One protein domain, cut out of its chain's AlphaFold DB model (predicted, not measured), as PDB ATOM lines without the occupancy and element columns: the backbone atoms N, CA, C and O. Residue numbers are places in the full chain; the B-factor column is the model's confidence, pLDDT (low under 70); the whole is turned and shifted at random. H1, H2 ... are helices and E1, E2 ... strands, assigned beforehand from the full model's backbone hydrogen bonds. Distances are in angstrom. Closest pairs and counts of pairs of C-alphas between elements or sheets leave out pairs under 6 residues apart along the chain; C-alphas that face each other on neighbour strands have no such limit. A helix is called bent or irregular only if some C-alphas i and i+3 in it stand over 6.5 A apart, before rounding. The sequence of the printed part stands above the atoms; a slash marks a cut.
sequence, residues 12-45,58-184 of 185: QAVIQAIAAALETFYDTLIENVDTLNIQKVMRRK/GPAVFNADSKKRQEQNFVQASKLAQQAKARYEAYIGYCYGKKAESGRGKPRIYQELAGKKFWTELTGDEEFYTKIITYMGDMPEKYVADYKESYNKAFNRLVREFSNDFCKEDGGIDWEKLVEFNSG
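Overview. This is residues 12 to 45 and 58 to 184 of the 185 residues of the protein "RE_EcoO109I domain-containing protein" of bacterium D16-50 (UniProt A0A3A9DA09). The model is an open horseshoe with an empty middle: the long helices H1 and H6 run side by side over part of their length, H2 and H7 sit at one end, and H5, H4, a two-strand sheet and H3 follow at the other. The 161 printed residues hold seven named helices and two named strands, in the order H1 H2 H3 E1 E2 H4 H5 H6 H7, mostly helix, with E1 and E2 parallel. It is extended, with a radius of gyration of the C-alphas of 23.7 A and spans of 74 by 42 by 30 A.

Arrangement. Start at H1, residues 12 to 34, which touches residues 143 to 154 alone of H6, residues 141 to 166, the same way at a shallow tilt of 18 degrees; the closest C-alphas, Ile 30 and Tyr 147, are 5.8 A apart. H6 is only just irregular: C-alphas 142 and 145 are 6.8 A apart. H2, residues 38 to 43, only just touches residues 158 to 162 alone of H6, with 3 pairs of C-alphas within 8 A, the closest Ile 38 and Leu 158 at 5.3 A. H7, residues 175 to 183, only just touches H6 at residue 166 alone, with 3 such pairs; the closest C-alphas, Phe 166 and Leu 178, are 6.0 A apart. H5, residues 128 to 136, touches residues 15 to 19 alone of H1 at a steep tilt of 60 degrees, the closest C-alphas being Ile 15 and Tyr 135, 5.7 A. H4, residues 116 to 123, touches H5, about perpendicular at 80 degrees, closest at C-alphas Lys 116 and Tyr 129, 5.7 A. Between E1, residues 90 to 94, and E2, residues 110 to 114, look for N 92 and O 111, 2.8 A apart. The closest C-alphas of E1 and H4, Gly 93 and Phe 118, are 5.7 A apart. H3, residues 64 to 83, touches no helix; its closest C-alpha to E1 is Phe 74, 6.8 A from Ala 90. Every O i to N i+4 pair is within hydrogen-bond range in H1, H2, H3, H4 and H7, against 4 of 5 in H5 and 20 of 22 in H6.

Along the chain. Find C-alpha 12 at (43.146, 53.664, -61.025); from there H1 runs 32.9 A. H3 runs 29.3 A and H6 36.3 A. H7 ends at C-alpha 183, (8.878, 23.461, -35.449).

Size, cuts and confidence. The C-alphas farthest apart, Lys 85 and Asp 170, are 76.2 A apart. Residues 46 to 57 are not printed, and C-alphas 45 and 58 are 23.8 A apart across that cut. The link from E1 to E2 is long. Confidence is under 70 at residues 45, 58 to 62 and 101 to 107.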
ATOM      1  N   GLN A  12      42.905  54.985 -60.449       93.00
ATOM      2  CA  GLN A  12      43.146  53.664 -61.025       93.00
ATOM      3  C   GLN A  12      43.172  52.590 -59.937       93.00
ATOM      4  O   GLN A  12      42.597  51.514 -60.116       93.00
ATOM      5  N   ALA A  13      43.778  52.895 -58.788       94.38
ATOM      6  CA  ALA A  13      43.759  52.000 -57.635       94.38
ATOM      7  C   ALA A  13      42.329  51.787 -57.100       94.38
ATOM      8  O   ALA A  13      41.968  50.667 -56.734       94.38
ATOM      9  N   VAL A  14      41.488  52.830 -57.098       93.06
ATOM     10  CA  VAL A  14      40.071  52.718 -56.703       93.06
ATOM     11  C   VAL A  14      39.297  51.825 -57.673       93.06
ATOM     12  O   VAL A  14      38.574  50.936 -57.225       93.06
ATOM     13  N   ILE A  15      39.470  52.011 -58.983       94.25
ATOM     14  CA  ILE A  15      38.827  51.179 -60.012       94.25
ATOM     15  C   ILE A  15      39.233  49.707 -59.847       94.25
ATOM     16  O   ILE A  15      38.374  48.826 -59.868       94.25
ATOM     17  N   GLN A  16      40.520  49.429 -59.620       94.31
ATOM     18  CA  GLN A  16      41.013  48.069 -59.376       94.31
ATOM     19  C   GLN A  16      40.423  47.454 -58.102       94.31
ATOM     20  O   GLN A  16      40.014  46.294 -58.112       94.31
ATOM     21  N   ALA A  17      40.332  48.229 -57.018       94.75
ATOM     22  CA  ALA A  17      39.726  47.767 -55.774       94.75
ATOM     23  C   ALA A  17      38.228  47.460 -55.938       94.75
ATOM     24  O   ALA A  17      37.745  46.465 -55.400       94.75
ATOM     25  N   ILE A  18      37.499  48.283 -56.703       93.06
ATOM     26  CA  ILE A  18      36.088  48.040 -57.036       93.06
ATOM     27  C   ILE A  18      35.946  46.751 -57.848       93.06
ATOM     28  O   ILE A  18      35.101  45.925 -57.508       93.06
ATOM     29  N   ALA A  19      36.781  46.549 -58.870       93.25
ATOM     30  CA  ALA A  19      36.750  45.344 -59.694       93.25
ATOM     31  C   ALA A  19      36.985  44.075 -58.856       93.25
ATOM     32  O   ALA A  19      36.170  43.156 -58.898       93.25
ATOM     33  N   ALA A  20      38.030  44.061 -58.022       94.75
ATOM     34  CA  ALA A  20      38.336  42.928 -57.146       94.75
ATOM     35  C   ALA A  20      37.222  42.656 -56.115       94.75
ATOM     36  O   ALA A  20      36.905  41.504 -55.811       94.75
ATOM     37  N   ALA A  21      36.602  43.715 -55.580       93.62
ATOM     38  CA  ALA A  21      35.479  43.585 -54.657       93.62
ATOM     39  C   ALA A  21      34.225  43.014 -55.341       93.62
ATOM     40  O   ALA A  21      33.530  42.200 -54.734       93.62
ATOM     41  N   LEU A  22      33.938  43.421 -56.585       92.81
ATOM     42  CA  LEU A  22      32.832  42.875 -57.377       92.81
ATOM     43  C   LEU A  22      33.065  41.399 -57.706       92.81
ATOM     44  O   LEU A  22      32.169  40.596 -57.469       92.81
ATOM     45  N   GLU A  23      34.261  41.041 -58.170       93.06
ATOM     46  CA  GLU A  23      34.645  39.652 -58.445       93.06
ATOM     47  C   GLU A  23      34.447  38.770 -57.208       93.06
ATOM     48  O   GLU A  23      33.639  37.844 -57.224       93.06
ATOM     49  N   THR A  24      35.052  39.157 -56.079       95.25
ATOM     50  CA  THR A  24      34.917  38.423 -54.810       95.25
ATOM     51  C   THR A  24      33.454  38.290 -54.376       95.25
ATOM     52  O   THR A  24      33.040  37.240 -53.876       95.25
ATOM     53  N   PHE A  25      32.656  39.353 -54.536       94.25
ATOM     54  CA  PHE A  25      31.237  39.339 -54.192       94.25
ATOM     55  C   PHE A  25      30.453  38.339 -55.045       94.25
ATOM     56  O   PHE A  25      29.686  37.557 -54.481       94.25
ATOM     57  N   TYR A  26      30.631  38.355 -56.368       94.12
ATOM     58  CA  TYR A  26      29.903  37.468 -57.272       94.12
ATOM     59  C   TYR A  26      30.353  36.014 -57.144       94.12
ATOM     60  O   TYR A  26      29.485  35.147 -57.079       94.12
ATOM     61  N   ASP A  27      31.649  35.750 -56.982       94.06
ATOM     62  CA  ASP A  27      32.166  34.401 -56.727       94.06
ATOM     63  C   ASP A  27      31.562  33.818 -55.447       94.06
ATOM     64  O   ASP A  27      30.970  32.737 -55.449       94.06
ATOM     65  N   THR A  28      31.606  34.592 -54.358       95.56
ATOM     66  CA  THR A  28      31.012  34.191 -53.076       95.56
ATOM     67  C   THR A  28      29.496  34.013 -53.197       95.56
ATOM     68  O   THR A  28      28.910  33.117 -52.585       95.56
ATOM     69  N   LEU A  29      28.814  34.880 -53.950       93.38
ATOM     70  CA  LEU A  29      27.369  34.800 -54.149       93.38
ATOM     71  C   LEU A  29      26.984  33.532 -54.923       93.38
ATOM     72  O   LEU A  29      26.056  32.838 -54.505       93.38
ATOM     73  N   ILE A  30      27.705  33.219 -56.000       94.56
ATOM     74  CA  ILE A  30      27.514  32.012 -56.810       94.56
ATOM     75  C   ILE A  30      27.781  30.767 -55.963       94.56
ATOM     76  O   ILE A  30      26.912  29.904 -55.880       94.56
ATOM     77  N   GLU A  31      28.897  30.708 -55.232       95.19
ATOM     78  CA  GLU A  31      29.221  29.576 -54.353       95.19
ATOM     79  C   GLU A  31      28.121  29.335 -53.300       95.19
ATOM     80  O   GLU A  31      27.681  28.204 -53.057       95.19
ATOM     81  N   ASN A  32      27.613  30.408 -52.692       93.62
ATOM     82  CA  ASN A  32      26.528  30.317 -51.716       93.62
ATOM     83  C   ASN A  32      25.219  29.798 -52.327       93.62
ATOM     84  O   ASN A  32      24.473  29.083 -51.652       93.62
ATOM     85  N   VAL A  33      24.917  30.161 -53.576       93.38
ATOM     86  CA  VAL A  33      23.734  29.683 -54.305       93.38
ATOM     87  C   VAL A  33      23.918  28.226 -54.736       93.38
ATOM     88  O   VAL A  33      23.024  27.399 -54.533       93.38
ATOM     89  N   ASP A  34      25.097  27.871 -55.234       93.44
ATOM     90  CA  ASP A  34      25.426  26.520 -55.677       93.44
ATOM     91  C   ASP A  34      25.419  25.507 -54.531       93.44
ATOM     92  O   ASP A  34      25.006  24.366 -54.733       93.44
ATOM     93  N   THR A  35      25.770  25.923 -53.314       93.56
ATOM     94  CA  THR A  35      25.788  25.059 -52.119       93.56
ATOM     95  C   THR A  35      24.485  25.085 -51.302       93.56
ATOM     96  O   THR A  35      24.383  24.439 -50.244       93.56
ATOM     97  N   LEU A  36      23.468  25.825 -51.763       92.69
ATOM     98  CA  LEU A  36      22.175  25.957 -51.090       92.69
ATOM     99  C   LEU A  36      21.310  24.698 -51.270       92.69
ATOM    100  O   LEU A  36      21.146  24.205 -52.383       92.69
ATOM    101  N   ASN A  37      20.698  24.212 -50.191       92.38
ATOM    102  CA  ASN A  37      19.755  23.089 -50.222       92.38
ATOM    103  C   ASN A  37      18.477  23.420 -49.444       92.38
ATOM    104  O   ASN A  37      18.468  24.349 -48.622       92.38
ATOM    105  N   ILE A  38      17.403  22.669 -49.698       90.56
ATOM    106  CA  ILE A  38      16.071  22.986 -49.177       90.56
ATOM    107  C   ILE A  38      16.042  22.950 -47.655       90.56
ATOM    108  O   ILE A  38      15.459  23.829 -47.031       90.56
ATOM    109  N   GLN A  39      16.759  22.017 -47.031       88.06
ATOM    110  CA  GLN A  39      16.798  21.888 -45.577       88.06
ATOM    111  C   GLN A  39      17.438  23.117 -44.919       88.06
ATOM    112  O   GLN A  39      16.902  23.652 -43.948       88.06
ATOM    113  N   LYS A  40      18.549  23.634 -45.468       87.12
ATOM    114  CA  LYS A  40      19.173  24.890 -45.011       87.12
ATOM    115  C   LYS A  40      18.234  26.083 -45.191       87.12
ATOM    116  O   LYS A  40      18.219  26.957 -44.329       87.12
ATOM    117  N   VAL A  41      17.485  26.146 -46.294       85.81
ATOM    118  CA  VAL A  41      16.517  27.227 -46.551       85.81
ATOM    119  C   VAL A  41      15.357  27.161 -45.559       85.81
ATOM    120  O   VAL A  41      15.026  28.175 -44.953       85.81
ATOM    121  N   MET A  42      14.801  25.973 -45.337       80.81
ATOM    122  CA  MET A  42      13.620  25.744 -44.501       80.81
ATOM    123  C   MET A  42      13.909  25.817 -42.996       80.81
ATOM    124  O   MET A  42      13.022  26.177 -42.228       80.81
ATOM    125  N   ARG A  43      15.143  25.523 -42.556       79.25
ATOM    126  CA  ARG A  43      15.585  25.723 -41.159       79.25
ATOM    127  C   ARG A  43      15.840  27.186 -40.811       79.25
ATOM    128  O   ARG A  43      15.833  27.556 -39.636       79.25
ATOM    129  N   ARG A  44      16.116  28.039 -41.802       75.31
ATOM    130  CA  ARG A  44      16.217  29.480 -41.547       75.31
ATOM    131  C   ARG A  44      14.833  29.962 -41.127       75.31
ATOM    132  O   ARG A  44      13.847  29.679 -41.797       75.31
ATOM    133  N   LYS A  45      14.765  30.699 -40.013       57.00
ATOM    134  CA  LYS A  45      13.511  31.275 -39.515       57.00
ATOM    135  C   LYS A  45      12.792  31.990 -40.656       57.00
ATOM    136  O   LYS A  45      13.364  32.892 -41.269       57.00
ATOM    137  N   GLY A  58      21.984  51.468 -44.525       48.66
ATOM    138  CA  GLY A  58      21.964  52.938 -44.464       48.66
ATOM    139  C   GLY A  58      22.119  53.503 -43.035       48.66
ATOM    140  O   GLY A  58      22.320  52.737 -42.104       48.66
ATOM    141  N   PRO A  59      21.956  54.821 -42.802       52.75
ATOM    142  CA  PRO A  59      22.396  55.579 -41.604       52.75
ATOM    143  C   PRO A  59      21.945  55.071 -40.228       52.75
ATOM    144  O   PRO A  59      22.454  55.467 -39.171       52.75
ATOM    145  N   ALA A  60      20.942  54.217 -40.223       62.66
ATOM    146  CA  ALA A  60      20.622  53.401 -39.094       62.66
ATOM    147  C   ALA A  60      21.419  52.104 -39.320       62.66
ATOM    148  O   ALA A  60      20.784  51.269 -39.914       62.66
ATOM    149  N   VAL A  61      22.699  51.923 -38.879       53.97
ATOM    150  CA  VAL A  61      23.536  50.650 -38.952       53.97
ATOM    151  C   VAL A  61      23.637  49.810 -37.672       53.97
ATOM    152  O   VAL A  61      23.633  48.584 -37.711       53.97
ATOM    153  N   PHE A  62      23.444  50.441 -36.521       58.75
ATOM    154  CA  PHE A  62      23.563  49.749 -35.239       58.75
ATOM    155  C   PHE A  62      22.213  49.450 -34.579       58.75
ATOM    156  O   PHE A  62      21.347  50.328 -34.514       58.75
ATOM    157  N   ASN A  63      22.026  48.235 -34.055       70.25
ATOM    158  CA  ASN A  63      21.091  48.044 -32.944       70.25
ATOM    159  C   ASN A  63      21.676  48.718 -31.681       70.25
ATOM    160  O   ASN A  63      22.827  49.167 -31.685       70.25
ATOM    161  N   ALA A  64      20.873  48.858 -30.626       70.44
ATOM    162  CA  ALA A  64      21.293  49.593 -29.432       70.44
ATOM    163  C   ALA A  64      22.574  49.008 -28.799       70.44
ATOM    164  O   ALA A  64      23.463  49.765 -28.408       70.44
ATOM    165  N   ASP A  65      22.709  47.681 -28.790       71.62
ATOM    166  CA  ASP A  65      23.840  46.990 -28.167       71.62
ATOM    167  C   ASP A  65      25.141  47.152 -28.955       71.62
ATOM    168  O   ASP A  65      26.179  47.485 -28.378       71.62
ATOM    169  N   SER A  66      25.094  46.997 -30.280       75.69
ATOM    170  CA  SER A  66      26.256  47.227 -31.141       75.69
ATOM    171  C   SER A  66      26.720  48.679 -31.064       75.69
ATOM    172  O   SER A  66      27.922  48.933 -31.029       75.69
ATOM    173  N   LYS A  67      25.781  49.629 -30.957       77.25
ATOM    174  CA  LYS A  67      26.113  51.046 -30.777       77.25
ATOM    175  C   LYS A  67      26.834  51.279 -29.451       77.25
ATOM    176  O   LYS A  67      27.893  51.895 -29.434       77.25
ATOM    177  N   LYS A  68      26.296  50.740 -28.352       81.50
ATOM    178  CA  LYS A  68      26.890  50.874 -27.015       81.50
ATOM    179  C   LYS A  68      28.297  50.277 -26.957       81.50
ATOM    180  O   LYS A  68      29.197  50.886 -26.385       81.50
ATOM    181  N   ARG A  69      28.507  49.109 -27.574       84.62
ATOM    182  CA  ARG A  69      29.832  48.478 -27.651       84.62
ATOM    183  C   ARG A  69      30.817  49.330 -28.452       84.62
ATOM    184  O   ARG A  69      31.954  49.508 -28.028       84.62
ATOM    185  N   GLN A  70      30.384  49.895 -29.575       81.94
ATOM    186  CA  GLN A  70      31.236  50.771 -30.378       81.94
ATOM    187  C   GLN A  70      31.615  52.056 -29.624       81.94
ATOM    188  O   GLN A  70      32.777  52.455 -29.643       81.94
ATOM    189  N   GLU A  71      30.674  52.654 -28.890       84.31
ATOM    190  CA  GLU A  71      30.941  53.804 -28.017       84.31
ATOM    191  C   GLU A  71      31.987  53.474 -26.941       84.31
ATOM    192  O   GLU A  71      32.917  54.250 -26.726       84.31
ATOM    193  N   GLN A  72      31.889  52.302 -26.305       87.00
ATOM    194  CA  GLN A  72      32.883  51.841 -25.330       87.00
ATOM    195  C   GLN A  72      34.272  51.676 -25.955       87.00
ATOM    196  O   GLN A  72      35.260  52.103 -25.354       87.00
ATOM    197  N   ASN A  73      34.352  51.115 -27.163       86.50
ATOM    198  CA  ASN A  73      35.617  50.953 -27.880       86.50
ATOM    199  C   ASN A  73      36.258  52.312 -28.204       86.50
ATOM    200  O   ASN A  73      37.458  52.484 -27.996       86.50
ATOM    201  N   PHE A  74      35.468  53.302 -28.635       86.31
ATOM    202  CA  PHE A  74      35.972  54.657 -28.877       86.31
ATOM    203  C   PHE A  74      36.470  55.340 -27.601       86.31
ATOM    204  O   PHE A  74      37.512  55.992 -27.627       86.31
ATOM    205  N   VAL A  75      35.792  55.153 -26.462       87.38
ATOM    206  CA  VAL A  75      36.280  55.667 -25.168       87.38
ATOM    207  C   VAL A  75      37.634  55.048 -24.812       87.38
ATOM    208  O   VAL A  75      38.532  55.758 -24.361       87.38
ATOM    209  N   GLN A  76      37.800  53.736 -25.000       87.06
ATOM    210  CA  GLN A  76      39.064  53.054 -24.709       87.06
ATOM    211  C   GLN A  76      40.193  53.542 -25.622       87.06
ATOM    212  O   GLN A  76      41.257  53.908 -25.127       87.06
ATOM    213  N   ALA A  77      39.942  53.633 -26.930       83.69
ATOM    214  CA  ALA A  77      40.911  54.147 -27.895       83.69
ATOM    215  C   ALA A  77      41.305  55.605 -27.602       83.69
ATOM    216  O   ALA A  77      42.487  55.941 -27.633       83.69
ATOM    217  N   SER A  78      40.341  56.453 -27.228       83.50
ATOM    218  CA  SER A  78      40.595  57.843 -26.839       83.50
ATOM    219  C   SER A  78      41.525  57.948 -25.624       83.50
ATOM    220  O   SER A  78      42.458  58.751 -25.637       83.50
ATOM    221  N   LYS A  79      41.337  57.101 -24.599       88.56
ATOM    222  CA  LYS A  79      42.229  57.057 -23.425       88.56
ATOM    223  C   LYS A  79      43.655  56.649 -23.798       88.56
ATOM    224  O   LYS A  79      44.603  57.260 -23.309       88.56
ATOM    225  N   LEU A  80      43.811  55.651 -24.667       87.75
ATOM    226  CA  LEU A  80      45.125  55.210 -25.149       87.75
ATOM    227  C   LEU A  80      45.825  56.315 -25.953       87.75
ATOM    228  O   LEU A  80      46.997  56.604 -25.719       87.75
ATOM    229  N   ALA A  81      45.096  56.992 -26.843       84.06
ATOM    230  CA  ALA A  81      45.632  58.114 -27.609       84.06
ATOM    231  C   ALA A  81      46.063  59.278 -26.703       84.06
ATOM    232  O   ALA A  81      47.126  59.858 -26.914       84.06
ATOM    233  N   GLN A  82      45.297  59.574 -25.645       86.69
ATOM    234  CA  GLN A  82      45.662  60.593 -24.660       86.69
ATOM    235  C   GLN A  82      46.973  60.250 -23.937       86.69
ATOM    236  O   GLN A  82      47.825  61.124 -23.776       86.69
ATOM    237  N   GLN A  83      47.162  58.989 -23.533       90.00
ATOM    238  CA  GLN A  83      48.418  58.523 -22.928       90.00
ATOM    239  C   GLN A  83      49.599  58.665 -23.896       90.00
ATOM    240  O   GLN A  83      50.681  59.087 -23.492       90.00
ATOM    241  N   ALA A  84      49.366  58.396 -25.181       88.81
ATOM    242  CA  ALA A  84      50.340  58.595 -26.250       88.81
ATOM    243  C   ALA A  84      50.509  60.068 -26.681       88.81
ATOM    244  O   ALA A  84      51.293  60.347 -27.584       88.81
ATOM    245  N   LYS A  85      49.787  61.018 -26.059       89.62
ATOM    246  CA  LYS A  85      49.739  62.445 -26.438       89.62
ATOM    247  C   LYS A  85      49.368  62.673 -27.914       89.62
ATOM    248  O   LYS A  85      49.800  63.649 -28.523       89.62
ATOM    249  N   ALA A  86      48.554  61.785 -28.478       80.12
ATOM    250  CA  ALA A  86      48.075  61.853 -29.851       80.12
ATOM    251  C   ALA A  86      46.684  62.501 -29.931       80.12
ATOM    252  O   ALA A  86      45.837  62.318 -29.051       80.12
ATOM    253  N   ARG A  87      46.427  63.234 -31.024       79.19
ATOM    254  CA  ARG A  87      45.079  63.709 -31.363       79.19
ATOM    255  C   ARG A  87      44.223  62.508 -31.759       79.19
ATOM    256  O   ARG A  87      44.648  61.690 -32.570       79.19
ATOM    257  N   TYR A  88      43.023  62.418 -31.193       80.12
ATOM    258  CA  TYR A  88      42.076  61.346 -31.477       80.12
ATOM    259  C   TYR A  88      40.756  61.920 -31.966       80.12
ATOM    260  O   TYR A  88      40.132  62.725 -31.275       80.12
ATOM    261  N   GLU A  89      40.326  61.466 -33.135       77.56
ATOM    262  CA  GLU A  89      39.034  61.800 -33.716       77.56
ATOM    263  C   GLU A  89      38.353  60.511 -34.152       77.56
ATOM    264  O   GLU A  89      38.912  59.718 -34.908       77.56
ATOM    265  N   ALA A  90      37.155  60.275 -33.624       82.06
ATOM    266  CA  ALA A  90      36.371  59.100 -33.954       82.06
ATOM    267  C   ALA A  90      35.265  59.467 -34.938       82.06
ATOM    268  O   ALA A  90      34.516  60.426 -34.733       82.06
ATOM    269  N   TYR A  91      35.114  58.645 -35.970       80.69
ATOM    270  CA  TYR A  91      34.074  58.788 -36.974       80.69
ATOM    271  C   TYR A  91      33.314  57.472 -37.132       80.69
ATOM    272  O   TYR A  91      33.887  56.384 -37.080       80.69
ATOM    273  N   ILE A  92      32.010  57.577 -37.354       83.44
ATOM    274  CA  ILE A  92      31.176  56.503 -37.883       83.44
ATOM    275  C   ILE A  92      30.727  56.933 -39.276       83.44
ATOM    276  O   ILE A  92      29.937  57.868 -39.421       83.44
ATOM    277  N   GLY A  93      31.233  56.228 -40.282       83.12
ATOM    278  CA  GLY A  93      30.880  56.424 -41.679       83.12
ATOM    279  C   GLY A  93      29.709  55.560 -42.127       83.12
ATOM    280  O   GLY A  93      29.591  54.399 -41.733       83.12
ATOM    281  N   TYR A  94      28.867  56.114 -42.991       84.31
ATOM    282  CA  TYR A  94      27.848  55.384 -43.734       84.31
ATOM    283  C   TYR A  94      28.045  55.649 -45.224       84.31
ATOM    284  O   TYR A  94      27.965  56.797 -45.663       84.31
ATOM    285  N   CYS A  95      28.255  54.591 -46.010       83.38
ATOM    286  CA  CYS A  95      28.562  54.701 -47.439       83.38
ATOM    287  C   CYS A  95      27.457  55.392 -48.252       83.38
ATOM    288  O   CYS A  95      27.728  55.956 -49.308       83.38
ATOM    289  N   TYR A  96      26.210  55.381 -47.777       86.12
ATOM    290  CA  TYR A  96      25.091  56.024 -48.455       86.12
ATOM    291  C   TYR A  96      24.005  56.499 -47.481       86.12
ATOM    292  O   TYR A  96      24.027  56.229 -46.277       86.12
ATOM    293  N   GLY A  97      23.016  57.204 -48.036       87.19
ATOM    294  CA  GLY A  97      21.904  57.792 -47.297       87.19
ATOM    295  C   GLY A  97      22.217  59.188 -46.764       87.19
ATOM    296  O   GLY A  97      23.314  59.718 -46.930       87.19
ATOM    297  N   LYS A  98      21.216  59.804 -46.132       85.75
ATOM    298  CA  LYS A  98      21.320  61.141 -45.535       85.75
ATOM    299  C   LYS A  98      21.074  61.036 -44.036       85.75
ATOM    300  O   LYS A  98      20.135  60.367 -43.608       85.75
ATOM    301  N   LYS A  99      21.904  61.708 -43.240       78.81
ATOM    302  CA  LYS A  99      21.739  61.798 -41.788       78.81
ATOM    303  C   LYS A  99      21.709  63.266 -41.394       78.81
ATOM    304  O   LYS A  99      22.606  64.020 -41.760       78.81
ATOM    305  N   ALA A 100      20.651  63.665 -40.694       74.19
ATOM    306  CA  ALA A 100      20.587  64.990 -40.106       74.19
ATOM    307  C   ALA A 100      21.604  65.085 -38.965       74.19
ATOM    308  O   ALA A 100      21.797  64.122 -38.216       74.19
ATOM    309  N   GLU A 101      22.226  66.250 -38.815       64.44
ATOM    310  CA  GLU A 101      23.024  66.548 -37.634       64.44
ATOM    311  C   GLU A 101      22.097  66.537 -36.418       64.44
ATOM    312  O   GLU A 101      21.159  67.329 -36.306       64.44
ATOM    313  N   SER A 102      22.307  65.586 -35.509       57.34
ATOM    314  CA  SER A 102      21.518  65.513 -34.286       57.34
ATOM    315  C   SER A 102      22.012  66.575 -33.302       57.34
ATOM    316  O   SER A 102      22.775  66.270 -32.391       57.34
ATOM    317  N   GLY A 103      21.576  67.824 -33.479       52.38
ATOM    318  CA  GLY A 103      21.955  68.972 -32.640       52.38
ATOM    319  C   GLY A 103      21.306  69.016 -31.247       52.38
ATOM    320  O   GLY A 103      21.382  70.035 -30.572       52.38
ATOM    321  N   ARG A 104      20.627  67.949 -30.805       49.53
ATOM    322  CA  ARG A 104      19.894  67.896 -29.522       49.53
ATOM    323  C   ARG A 104      20.205  66.627 -28.725       49.53
ATOM    324  O   ARG A 104      19.308  65.877 -28.352       49.53
ATOM    325  N   GLY A 105      21.486  66.348 -28.503       58.31
ATOM    326  CA  GLY A 105      21.934  65.203 -27.710       58.31
ATOM    327  C   GLY A 105      23.177  65.522 -26.889       58.31
ATOM    328  O   GLY A 105      23.823  66.544 -27.108       58.31
ATOM    329  N   LYS A 106      23.514  64.635 -25.944       57.84
ATOM    330  CA  LYS A 106      24.783  64.704 -25.204       57.84
ATOM    331  C   LYS A 106      25.959  64.816 -26.191       57.84
ATOM    332  O   LYS A 106      25.908  64.136 -27.224       57.84
ATOM    333  N   PRO A 107      27.005  65.604 -25.874       62.91
ATOM    334  CA  PRO A 107      28.230  65.631 -26.663       62.91
ATOM    335  C   PRO A 107      28.728  64.203 -26.883       62.91
ATOM    336  O   PRO A 107      28.892  63.443 -25.925       62.91
ATOM    337  N   ARG A 108      28.900  63.812 -28.145       71.50
ATOM    338  CA  ARG A 108      29.449  62.504 -28.500       71.50
ATOM    339  C   ARG A 108      30.941  62.656 -28.742       71.50
ATOM    340  O   ARG A 108      31.373  63.641 -29.326       71.50
ATOM    341  N   ILE A 109      31.710  61.650 -28.337       79.00
ATOM    342  CA  ILE A 109      33.158  61.576 -28.589       79.00
ATOM    343  C   ILE A 109      33.501  61.252 -30.053       79.00
ATOM    344  O   ILE A 109      34.667  61.072 -30.385       79.00
ATOM    345  N   TYR A 110      32.483  61.110 -30.904       80.31
ATOM    346  CA  TYR A 110      32.603  60.703 -32.293       80.31
ATOM    347  C   TYR A 110      31.594  61.452 -33.171       80.31
ATOM    348  O   TYR A 110      30.527  61.863 -32.697       80.31
ATOM    349  N   GLN A 111      31.910  61.576 -34.459       80.38
ATOM    350  CA  GLN A 111      31.044  62.170 -35.479       80.38
ATOM    351  C   GLN A 111      30.388  61.089 -36.343       80.38
ATOM    352  O   GLN A 111      30.951  60.019 -36.558       80.38
ATOM    353  N   GLU A 112      29.182  61.351 -36.841       82.38
ATOM    354  CA  GLU A 112      28.462  60.450 -37.747       82.38
ATOM    355  C   GLU A 112      28.344  61.109 -39.125       82.38
ATOM    356  O   GLU A 112      27.679  62.136 -39.252       82.38
ATOM    357  N   LEU A 113      28.939  60.504 -40.154       83.31
ATOM    358  CA  LEU A 113      28.937  61.024 -41.524       83.31
ATOM    359  C   LEU A 113      28.266  60.024 -42.463       83.31
ATOM    360  O   LEU A 113      28.522  58.828 -42.369       83.31
ATOM    361  N   ALA A 114      27.409  60.494 -43.371       86.88
ATOM    362  CA  ALA A 114      26.684  59.637 -44.310       86.88
ATOM    363  C   ALA A 114      26.754  60.160 -45.749       86.88
ATOM    364  O   ALA A 114      26.664  61.371 -45.972       86.88
ATOM    365  N   GLY A 115      26.854  59.238 -46.710       88.75
ATOM    366  CA  GLY A 115      26.830  59.537 -48.141       88.75
ATOM    367  C   GLY A 115      27.917  60.536 -48.527       88.75
ATOM    368  O   GLY A 115      29.061  60.379 -48.109       88.75
ATOM    369  N   LYS A 116      27.549  61.584 -49.279       92.81
ATOM    370  CA  LYS A 116      28.469  62.633 -49.755       92.81
ATOM    371  C   LYS A 116      29.425  63.122 -48.659       92.81
ATOM    372  O   LYS A 116      30.626  63.026 -48.840       92.81
ATOM    373  N   LYS A 117      28.911  63.517 -47.484       89.19
ATOM    374  CA  LYS A 117      29.745  64.023 -46.372       89.19
ATOM    375  C   LYS A 117      30.816  63.025 -45.914       89.19
ATOM    376  O   LYS A 117      31.913  63.437 -45.573       89.19
ATOM    377  N   PHE A 118      30.489  61.732 -45.873       88.44
ATOM    378  CA  PHE A 118      31.447  60.701 -45.473       88.44
ATOM    379  C   PHE A 118      32.546  60.527 -46.519       88.44
ATOM    380  O   PHE A 118      33.722  60.506 -46.173       88.44
ATOM    381  N   TRP A 119      32.161  60.442 -47.791       89.75
ATOM    382  CA  TRP A 119      33.116  60.278 -48.879       89.75
ATOM    383  C   TRP A 119      34.022  61.498 -49.039       89.75
ATOM    384  O   TRP A 119      35.229  61.321 -49.137       89.75
ATOM    385  N   THR A 120      33.482  62.715 -48.941       91.12
ATOM    386  CA  THR A 120      34.280  63.951 -48.956       91.12
ATOM    387  C   THR A 120      35.272  64.011 -47.799       91.12
ATOM    388  O   THR A 120      36.412  64.405 -48.008       91.12
ATOM    389  N   GLU A 121      34.880  63.592 -46.592       86.06
ATOM    390  CA  GLU A 121      35.811  63.541 -45.457       86.06
ATOM    391  C   GLU A 121      36.969  62.569 -45.724       86.06
ATOM    392  O   GLU A 121      38.101  62.852 -45.349       86.06
ATOM    393  N   LEU A 122      36.708  61.434 -46.381       85.81
ATOM    394  CA  LEU A 122      37.738  60.439 -46.687       85.81
ATOM    395  C   LEU A 122      38.671  60.849 -47.827       85.81
ATOM    396  O   LEU A 122      39.850  60.512 -47.773       85.81
ATOM    397  N   THR A 123      38.152  61.496 -48.871       89.81
ATOM    398  CA  THR A 123      38.878  61.675 -50.141       89.81
ATOM    399  C   THR A 123      39.208  63.123 -50.478       89.81
ATOM    400  O   THR A 123      40.021  63.357 -51.369       89.81
ATOM    401  N   GLY A 124      38.548  64.083 -49.827       89.56
ATOM    402  CA  GLY A 124      38.568  65.496 -50.199       89.56
ATOM    403  C   GLY A 124      37.708  65.835 -51.422       89.56
ATOM    404  O   GLY A 124      37.559  67.009 -51.747       89.56
ATOM    405  N   ASP A 125      37.108  64.839 -52.083       91.88
ATOM    406  CA  ASP A 125      36.314  65.013 -53.298       91.88
ATOM    407  C   ASP A 125      34.811  64.926 -52.986       91.88
ATOM    408  O   ASP A 125      34.273  63.908 -52.540       91.88
ATOM    409  N   GLU A 126      34.117  66.037 -53.228       94.12
ATOM    410  CA  GLU A 126      32.675  66.175 -53.050       94.12
ATOM    411  C   GLU A 126      31.833  65.277 -53.961       94.12
ATOM    412  O   GLU A 126      30.712  64.913 -53.595       94.12
ATOM    413  N   GLU A 127      32.373  64.880 -55.107       94.69
ATOM    414  CA  GLU A 127      31.688  64.074 -56.112       94.69
ATOM    415  C   GLU A 127      32.131  62.605 -56.077       94.69
ATOM    416  O   GLU A 127      31.594  61.774 -56.805       94.69
ATOM    417  N   PHE A 128      33.034  62.221 -55.168       92.62
ATOM    418  CA  PHE A 128      33.522  60.840 -55.079       92.62
ATOM    419  C   PHE A 128      32.397  59.800 -54.958       92.62
ATOM    420  O   PHE A 128      32.445  58.738 -55.572       92.62
ATOM    421  N   TYR A 129      31.343  60.107 -54.197       91.12
ATOM    422  CA  TYR A 129      30.227  59.183 -53.976       91.12
ATOM    423  C   TYR A 129      29.466  58.813 -55.263       91.12
ATOM    424  O   TYR A 129      28.923  57.712 -55.339       91.12
ATOM    425  N   THR A 130      29.413  59.704 -56.261       94.31
ATOM    426  CA  THR A 130      28.842  59.397 -57.584       94.31
ATOM    427  C   THR A 130      29.876  58.729 -58.477       94.31
ATOM    428  O   THR A 130      29.528  57.770 -59.166       94.31
ATOM    429  N   LYS A 131      31.148  59.147 -58.392       94.50
ATOM    430  CA  LYS A 131      32.259  58.509 -59.114       94.50
ATOM    431  C   LYS A 131      32.357  57.012 -58.830       94.50
ATOM    432  O   LYS A 131      32.630  56.269 -59.758       94.50
ATOM    433  N   ILE A 132      32.057  56.546 -57.612       91.06
ATOM    434  CA  ILE A 132      31.998  55.104 -57.295       91.06
ATOM    435  C   ILE A 132      31.095  54.349 -58.285       91.06
ATOM    436  O   ILE A 132      31.484  53.299 -58.788       91.06
ATOM    437  N   ILE A 133      29.909  54.885 -58.592       90.06
ATOM    438  CA  ILE A 133      28.974  54.262 -59.541       90.06
ATOM    439  C   ILE A 133      29.529  54.329 -60.965       90.06
ATOM    440  O   ILE A 133      29.445  53.353 -61.704       90.06
ATOM    441  N   THR A 134      30.141  55.451 -61.342       93.31
ATOM    442  CA  THR A 134      30.803  55.593 -62.645       93.31
ATOM    443  C   THR A 134      31.958  54.604 -62.816       93.31
ATOM    444  O   THR A 134      32.083  54.005 -63.877       93.31
ATOM    445  N   TYR A 135      32.767  54.392 -61.777       94.19
ATOM    446  CA  TYR A 135      33.874  53.437 -61.773       94.19
ATOM    447  C   TYR A 135      33.395  51.987 -61.823       94.19
ATOM    448  O   TYR A 135      34.053  51.165 -62.450       94.19
ATOM    449  N   MET A 136      32.259  51.670 -61.189       91.94
ATOM    450  CA  MET A 136      31.625  50.356 -61.337       91.94
ATOM    451  C   MET A 136      31.177  50.107 -62.782       91.94
ATOM    452  O   MET A 136      31.338  48.992 -63.272       91.94
ATOM    453  N   GLY A 137      30.645  51.127 -63.466       91.81
ATOM    454  CA  GLY A 137      30.296  51.058 -64.887       91.81
ATOM    455  C   GLY A 137      29.428  49.842 -65.236       91.81
ATOM    456  O   GLY A 137      28.412  49.589 -64.591       91.81
ATOM    457  N   ASP A 138      29.858  49.089 -66.247       90.31
ATOM    458  CA  ASP A 138      29.234  47.851 -66.731       90.31
ATOM    459  C   ASP A 138      29.845  46.576 -66.116       90.31
ATOM    460  O   ASP A 138      29.433  45.464 -66.448       90.31
ATOM    461  N   MET A 139      30.813  46.701 -65.194       89.62
ATOM    462  CA  MET A 139      31.494  45.546 -64.596       89.62
ATOM    463  C   MET A 139      30.528  44.518 -63.993       89.62
ATOM    464  O   MET A 139      30.763  43.327 -64.208       89.62
ATOM    465  N   PRO A 140      29.439  44.908 -63.292       88.81
ATOM    466  CA  PRO A 140      28.483  43.941 -62.759       88.81
ATOM    467  C   PRO A 140      27.829  43.073 -63.837       88.81
ATOM    468  O   PRO A 140      27.546  41.906 -63.578       88.81
ATOM    469  N   GLU A 141      27.611  43.601 -65.048       90.12
ATOM    470  CA  GLU A 141      26.926  42.885 -66.132       90.12
ATOM    471  C   GLU A 141      27.684  41.627 -66.565       90.12
ATOM    472  O   GLU A 141      27.060  40.633 -66.939       90.12
ATOM    473  N   LYS A 142      29.016  41.626 -66.416       88.06
ATOM    474  CA  LYS A 142      29.883  40.479 -66.724       88.06
ATOM    475  C   LYS A 142      29.543  39.244 -65.889       88.06
ATOM    476  O   LYS A 142      29.632  38.135 -66.394       88.06
ATOM    477  N   TYR A 143      29.105  39.440 -64.645       89.81
ATOM    478  CA  TYR A 143      28.798  38.356 -63.705       89.81
ATOM    479  C   TYR A 143      27.319  37.946 -63.720       89.81
ATOM    480  O   TYR A 143      26.945  36.911 -63.167       89.81
ATOM    481  N   VAL A 144      26.446  38.753 -64.337       87.62
ATOM    482  CA  VAL A 144      24.993  38.512 -64.338       87.62
ATOM    483  C   VAL A 144      24.642  37.203 -65.041       87.62
ATOM    484  O   VAL A 144      23.732  36.509 -64.588       87.62
ATOM    485  N   ALA A 145      25.335  36.864 -66.130       89.62
ATOM    486  CA  ALA A 145      25.075  35.638 -66.884       89.62
ATOM    487  C   ALA A 145      25.345  34.386 -66.034       89.62
ATOM    488  O   ALA A 145      24.435  33.573 -65.847       89.62
ATOM    489  N   ASP A 146      26.538  34.296 -65.445       90.31
ATOM    490  CA  ASP A 146      26.967  33.161 -64.622       90.31
ATOM    491  C   ASP A 146      26.111  33.032 -63.359       90.31
ATOM    492  O   ASP A 146      25.605  31.952 -63.037       90.31
ATOM    493  N   TYR A 147      25.842  34.157 -62.687       92.81
ATOM    494  CA  TYR A 147      24.941  34.178 -61.538       92.81
ATOM    495  C   TYR A 147      23.534  33.699 -61.906       92.81
ATOM    496  O   TYR A 147      22.937  32.906 -61.177       92.81
ATOM    497  N   LYS A 148      22.984  34.144 -63.042       93.62
ATOM    498  CA  LYS A 148      21.648  33.731 -63.493       93.62
ATOM    499  C   LYS A 148      21.593  32.236 -63.795       93.62
ATOM    500  O   LYS A 148      20.586  31.592 -63.492       93.62
ATOM    501  N   GLU A 149      22.650  31.674 -64.373       95.25
ATOM    502  CA  GLU A 149      22.741  30.237 -64.610       95.25
ATOM    503  C   GLU A 149      22.782  29.443 -63.295       95.25
ATOM    504  O   GLU A 149      21.967  28.533 -63.108       95.25
ATOM    505  N   SER A 150      23.673  29.817 -62.370       95.25
ATOM    506  CA  SER A 150      23.774  29.214 -61.030       95.25
ATOM    507  C   SER A 150      22.444  29.305 -60.271       95.25
ATOM    508  O   SER A 150      21.937  28.302 -59.761       95.25
ATOM    509  N   TYR A 151      21.791  30.469 -60.302       95.31
ATOM    510  CA  TYR A 151      20.474  30.674 -59.705       95.31
ATOM    511  C   TYR A 151      19.420  29.713 -60.264       95.31
ATOM    512  O   TYR A 151      18.694  29.082 -59.493       95.31
ATOM    513  N   ASN A 152      19.337  29.553 -61.588       96.44
ATOM    514  CA  ASN A 152      18.367  28.648 -62.210       96.44
ATOM    515  C   ASN A 152      18.630  27.181 -61.836       96.44
ATOM    516  O   ASN A 152      17.691  26.430 -61.558       96.44
ATOM    517  N   LYS A 153      19.905  26.772 -61.786       96.31
ATOM    518  CA  LYS A 153      20.307  25.434 -61.323       96.31
ATOM    519  C   LYS A 153      19.891  25.210 -59.869       96.31
ATOM    520  O   LYS A 153      19.278  24.185 -59.565       96.31
ATOM    521  N   ALA A 154      20.167  26.172 -58.991       95.31
ATOM    522  CA  ALA A 154      19.778  26.114 -57.589       95.31
ATOM    523  C   ALA A 154      18.255  26.077 -57.419       95.31
ATOM    524  O   ALA A 154      17.757  25.246 -56.669       95.31
ATOM    525  N   PHE A 155      17.504  26.900 -58.154       95.00
ATOM    526  CA  PHE A 155      16.041  26.884 -58.133       95.00
ATOM    527  C   PHE A 155      15.487  25.496 -58.475       95.00
ATOM    528  O   PHE A 155      14.738  24.923 -57.687       95.00
ATOM    529  N   ASN A 156      15.915  24.908 -59.597       96.62
ATOM    530  CA  ASN A 156      15.463  23.577 -60.013       96.62
ATOM    531  C   ASN A 156      15.838  22.494 -58.993       96.62
ATOM    532  O   ASN A 156      15.029  21.615 -58.687       96.62
ATOM    533  N   ARG A 157      17.056  22.564 -58.439       96.81
ATOM    534  CA  ARG A 157      17.508  21.657 -57.380       96.81
ATOM    535  C   ARG A 157      16.615  21.767 -56.146       96.81
ATOM    536  O   ARG A 157      16.140  20.742 -55.674       96.81
ATOM    537  N   LEU A 158      16.358  22.983 -55.664       94.44
ATOM    538  CA  LEU A 158      15.538  23.239 -54.482       94.44
ATOM    539  C   LEU A 158      14.085  22.807 -54.680       94.44
ATOM    540  O   LEU A 158      13.512  22.228 -53.767       94.44
ATOM    541  N   VAL A 159      13.502  23.043 -55.860       94.44
ATOM    542  CA  VAL A 159      12.154  22.555 -56.195       94.44
ATOM    543  C   VAL A 159      12.115  21.033 -56.137       94.44
ATOM    544  O   VAL A 159      11.225  20.471 -55.510       94.44
ATOM    545  N   ARG A 160      13.101  20.353 -56.734       95.94
ATOM    546  CA  ARG A 160      13.182  18.889 -56.688       95.94
ATOM    547  C   ARG A 160      13.351  18.370 -55.261       95.94
ATOM    548  O   ARG A 160      12.664  17.433 -54.878       95.94
ATOM    549  N   GLU A 161      14.262  18.956 -54.490       95.31
ATOM    550  CA  GLU A 161      14.478  18.583 -53.089       95.31
ATOM    551  C   GLU A 161      13.214  18.816 -52.254       95.31
ATOM    552  O   GLU A 161      12.834  17.944 -51.485       95.31
ATOM    553  N   PHE A 162      12.516  19.939 -52.453       94.44
ATOM    554  CA  PHE A 162      11.247  20.215 -51.785       94.44
ATOM    555  C   PHE A 162      10.178  19.182 -52.137       94.44
ATOM    556  O   PHE A 162       9.541  18.646 -51.236       94.44
ATOM    557  N   SER A 163      10.002  18.872 -53.423       94.69
ATOM    558  CA  SER A 163       9.029  17.869 -53.860       94.69
ATOM    559  C   SER A 163       9.337  16.483 -53.294       94.69
ATOM    560  O   SER A 163       8.423  15.777 -52.887       94.69
ATOM    561  N   ASN A 164      10.614  16.099 -53.227       94.81
ATOM    562  CA  ASN A 164      11.018  14.803 -52.681       94.81
ATOM    563  C   ASN A 164      10.852  14.733 -51.154       94.81
ATOM    564  O   ASN A 164      10.449  13.700 -50.620       94.81
ATOM    565  N   ASP A 165      11.182  15.816 -50.448       94.00
ATOM    566  CA  ASP A 165      11.208  15.823 -48.986       94.00
ATOM    567  C   ASP A 165       9.844  16.176 -48.378       94.00
ATOM    568  O   ASP A 165       9.541  15.694 -47.290       94.00
ATOM    569  N   PHE A 166       9.014  16.985 -49.042       92.94
ATOM    570  CA  PHE A 166       7.820  17.602 -48.447       92.94
ATOM    571  C   PHE A 166       6.552  17.517 -49.305       92.94
ATOM    572  O   PHE A 166       5.551  18.132 -48.937       92.94
ATOM    573  N   CYS A 167       6.543  16.767 -50.410       94.31
ATOM    574  CA  CYS A 167       5.312  16.456 -51.139       94.31
ATOM    575  C   CYS A 167       4.980  14.960 -51.073       94.31
ATOM    576  O   CYS A 167       5.849  14.102 -50.930       94.31
ATOM    577  N   LYS A 168       3.687  14.662 -51.174       95.62
ATOM    578  CA  LYS A 168       3.113  13.322 -51.291       95.62
ATOM    579  C   LYS A 168       3.216  12.833 -52.739       95.62
ATOM    580  O   LYS A 168       3.448  13.621 -53.656       95.62
ATOM    581  N   GLU A 169       2.984  11.540 -52.958       94.75
ATOM    582  CA  GLU A 169       3.009  10.934 -54.303       94.75
ATOM    583  C   GLU A 169       1.972  11.539 -55.265       94.75
ATOM    584  O   GLU A 169       2.193  11.567 -56.472       94.75
ATOM    585  N   ASP A 170       0.867  12.074 -54.736       95.56
ATOM    586  CA  ASP A 170      -0.167  12.771 -55.510       95.56
ATOM    587  C   ASP A 170       0.211  14.221 -55.888       95.56
ATOM    588  O   ASP A 170      -0.566  14.921 -56.538       95.56
ATOM    589  N   GLY A 171       1.404  14.679 -55.492       90.94
ATOM    590  CA  GLY A 171       1.910  16.029 -55.731       90.94
ATOM    591  C   GLY A 171       1.429  17.082 -54.726       90.94
ATOM    592  O   GLY A 171       1.851  18.236 -54.815       90.94
ATOM    593  N   GLY A 172       0.578  16.720 -53.761       93.44
ATOM    594  CA  GLY A 172       0.170  17.602 -52.670       93.44
ATOM    595  C   GLY A 172       1.282  17.804 -51.638       93.44
ATOM    596  O   GLY A 172       2.080  16.907 -51.390       93.44
ATOM    597  N   ILE A 173       1.334  18.972 -50.992       93.38
ATOM    598  CA  ILE A 173       2.308  19.237 -49.919       93.38
ATOM    599  C   ILE A 173       1.939  18.427 -48.667       93.38
ATOM    600  O   ILE A 173       0.791  18.440 -48.212       93.38
ATOM    601  N   ASP A 174       2.928  17.758 -48.079       94.19
ATOM    602  CA  ASP A 174       2.846  17.145 -46.757       94.19
ATOM    603  C   ASP A 174       3.095  18.204 -45.672       94.19
ATOM    604  O   ASP A 174       4.210  18.421 -45.191       94.19
ATOM    605  N   TRP A 175       2.024  18.921 -45.326       88.94
ATOM    606  CA  TRP A 175       2.068  19.998 -44.341       88.94
ATOM    607  C   TRP A 175       2.456  19.525 -42.941       88.94
ATOM    608  O   TRP A 175       3.116  20.278 -42.229       88.94
ATOM    609  N   GLU A 176       2.078  18.307 -42.549       89.69
ATOM    610  CA  GLU A 176       2.429  17.755 -41.237       89.69
ATOM    611  C   GLU A 176       3.942  17.555 -41.149       89.69
ATOM    612  O   GLU A 176       4.584  18.124 -40.268       89.69
ATOM    613  N   LYS A 177       4.538  16.880 -42.143       91.19
ATOM    614  CA  LYS A 177       5.995  16.691 -42.227       91.19
ATOM    615  C   LYS A 177       6.763  18.012 -42.307       91.19
ATOM    616  O   LYS A 177       7.828  18.152 -41.705       91.19
ATOM    617  N   LEU A 178       6.243  18.987 -43.052       87.81
ATOM    618  CA  LEU A 178       6.855  20.311 -43.184       87.81
ATOM    619  C   LEU A 178       6.869  21.075 -41.848       87.81
ATOM    620  O   LEU A 178       7.881  21.688 -41.499       87.81
ATOM    621  N   VAL A 179       5.750  21.062 -41.116       84.69
ATOM    622  CA  VAL A 179       5.627  21.727 -39.810       84.69
ATOM    623  C   VAL A 179       6.487  21.019 -38.767       84.69
ATOM    624  O   VAL A 179       7.235  21.702 -38.069       84.69
ATOM    625  N   GLU A 180       6.466  19.685 -38.723       88.31
ATOM    626  CA  GLU A 180       7.345  18.864 -37.876       88.31
ATOM    627  C   GLU A 180       8.820  19.215 -38.124       88.31
ATOM    628  O   GLU A 180       9.567  19.498 -37.197       88.31
ATOM    629  N   PHE A 181       9.248  19.314 -39.386       86.88
ATOM    630  CA  PHE A 181      10.626  19.679 -39.713       86.88
ATOM    631  C   PHE A 181      11.020  21.096 -39.256       86.88
ATOM    632  O   PHE A 181      12.183  21.344 -38.933       86.88
ATOM    633  N   ASN A 182      10.092  22.058 -39.299       79.69
ATOM    634  CA  ASN A 182      10.389  23.460 -38.989       79.69
ATOM    635  C   ASN A 182      10.249  23.796 -37.496       79.69
ATOM    636  O   ASN A 182      10.916  24.713 -37.018       79.69
ATOM    637  N   SER A 183       9.335  23.119 -36.802       77.69
ATOM    638  CA  SER A 183       8.878  23.461 -35.449       77.69
ATOM    639  C   SER A 183       8.893  22.287 -34.467       77.69
ATOM    640  O   SER A 183       8.596  22.512 -33.297       77.69
ATOM    641  N   GLY A 184       9.200  21.071 -34.925       73.00
ATOM    642  CA  GLY A 184       9.455  19.920 -34.061       73.00
ATOM    643  C   GLY A 184      10.768  20.068 -33.290       73.00
ATOM    644  O   GLY A 184      11.611  20.901 -33.640       73.00
TER     645      GLY A 184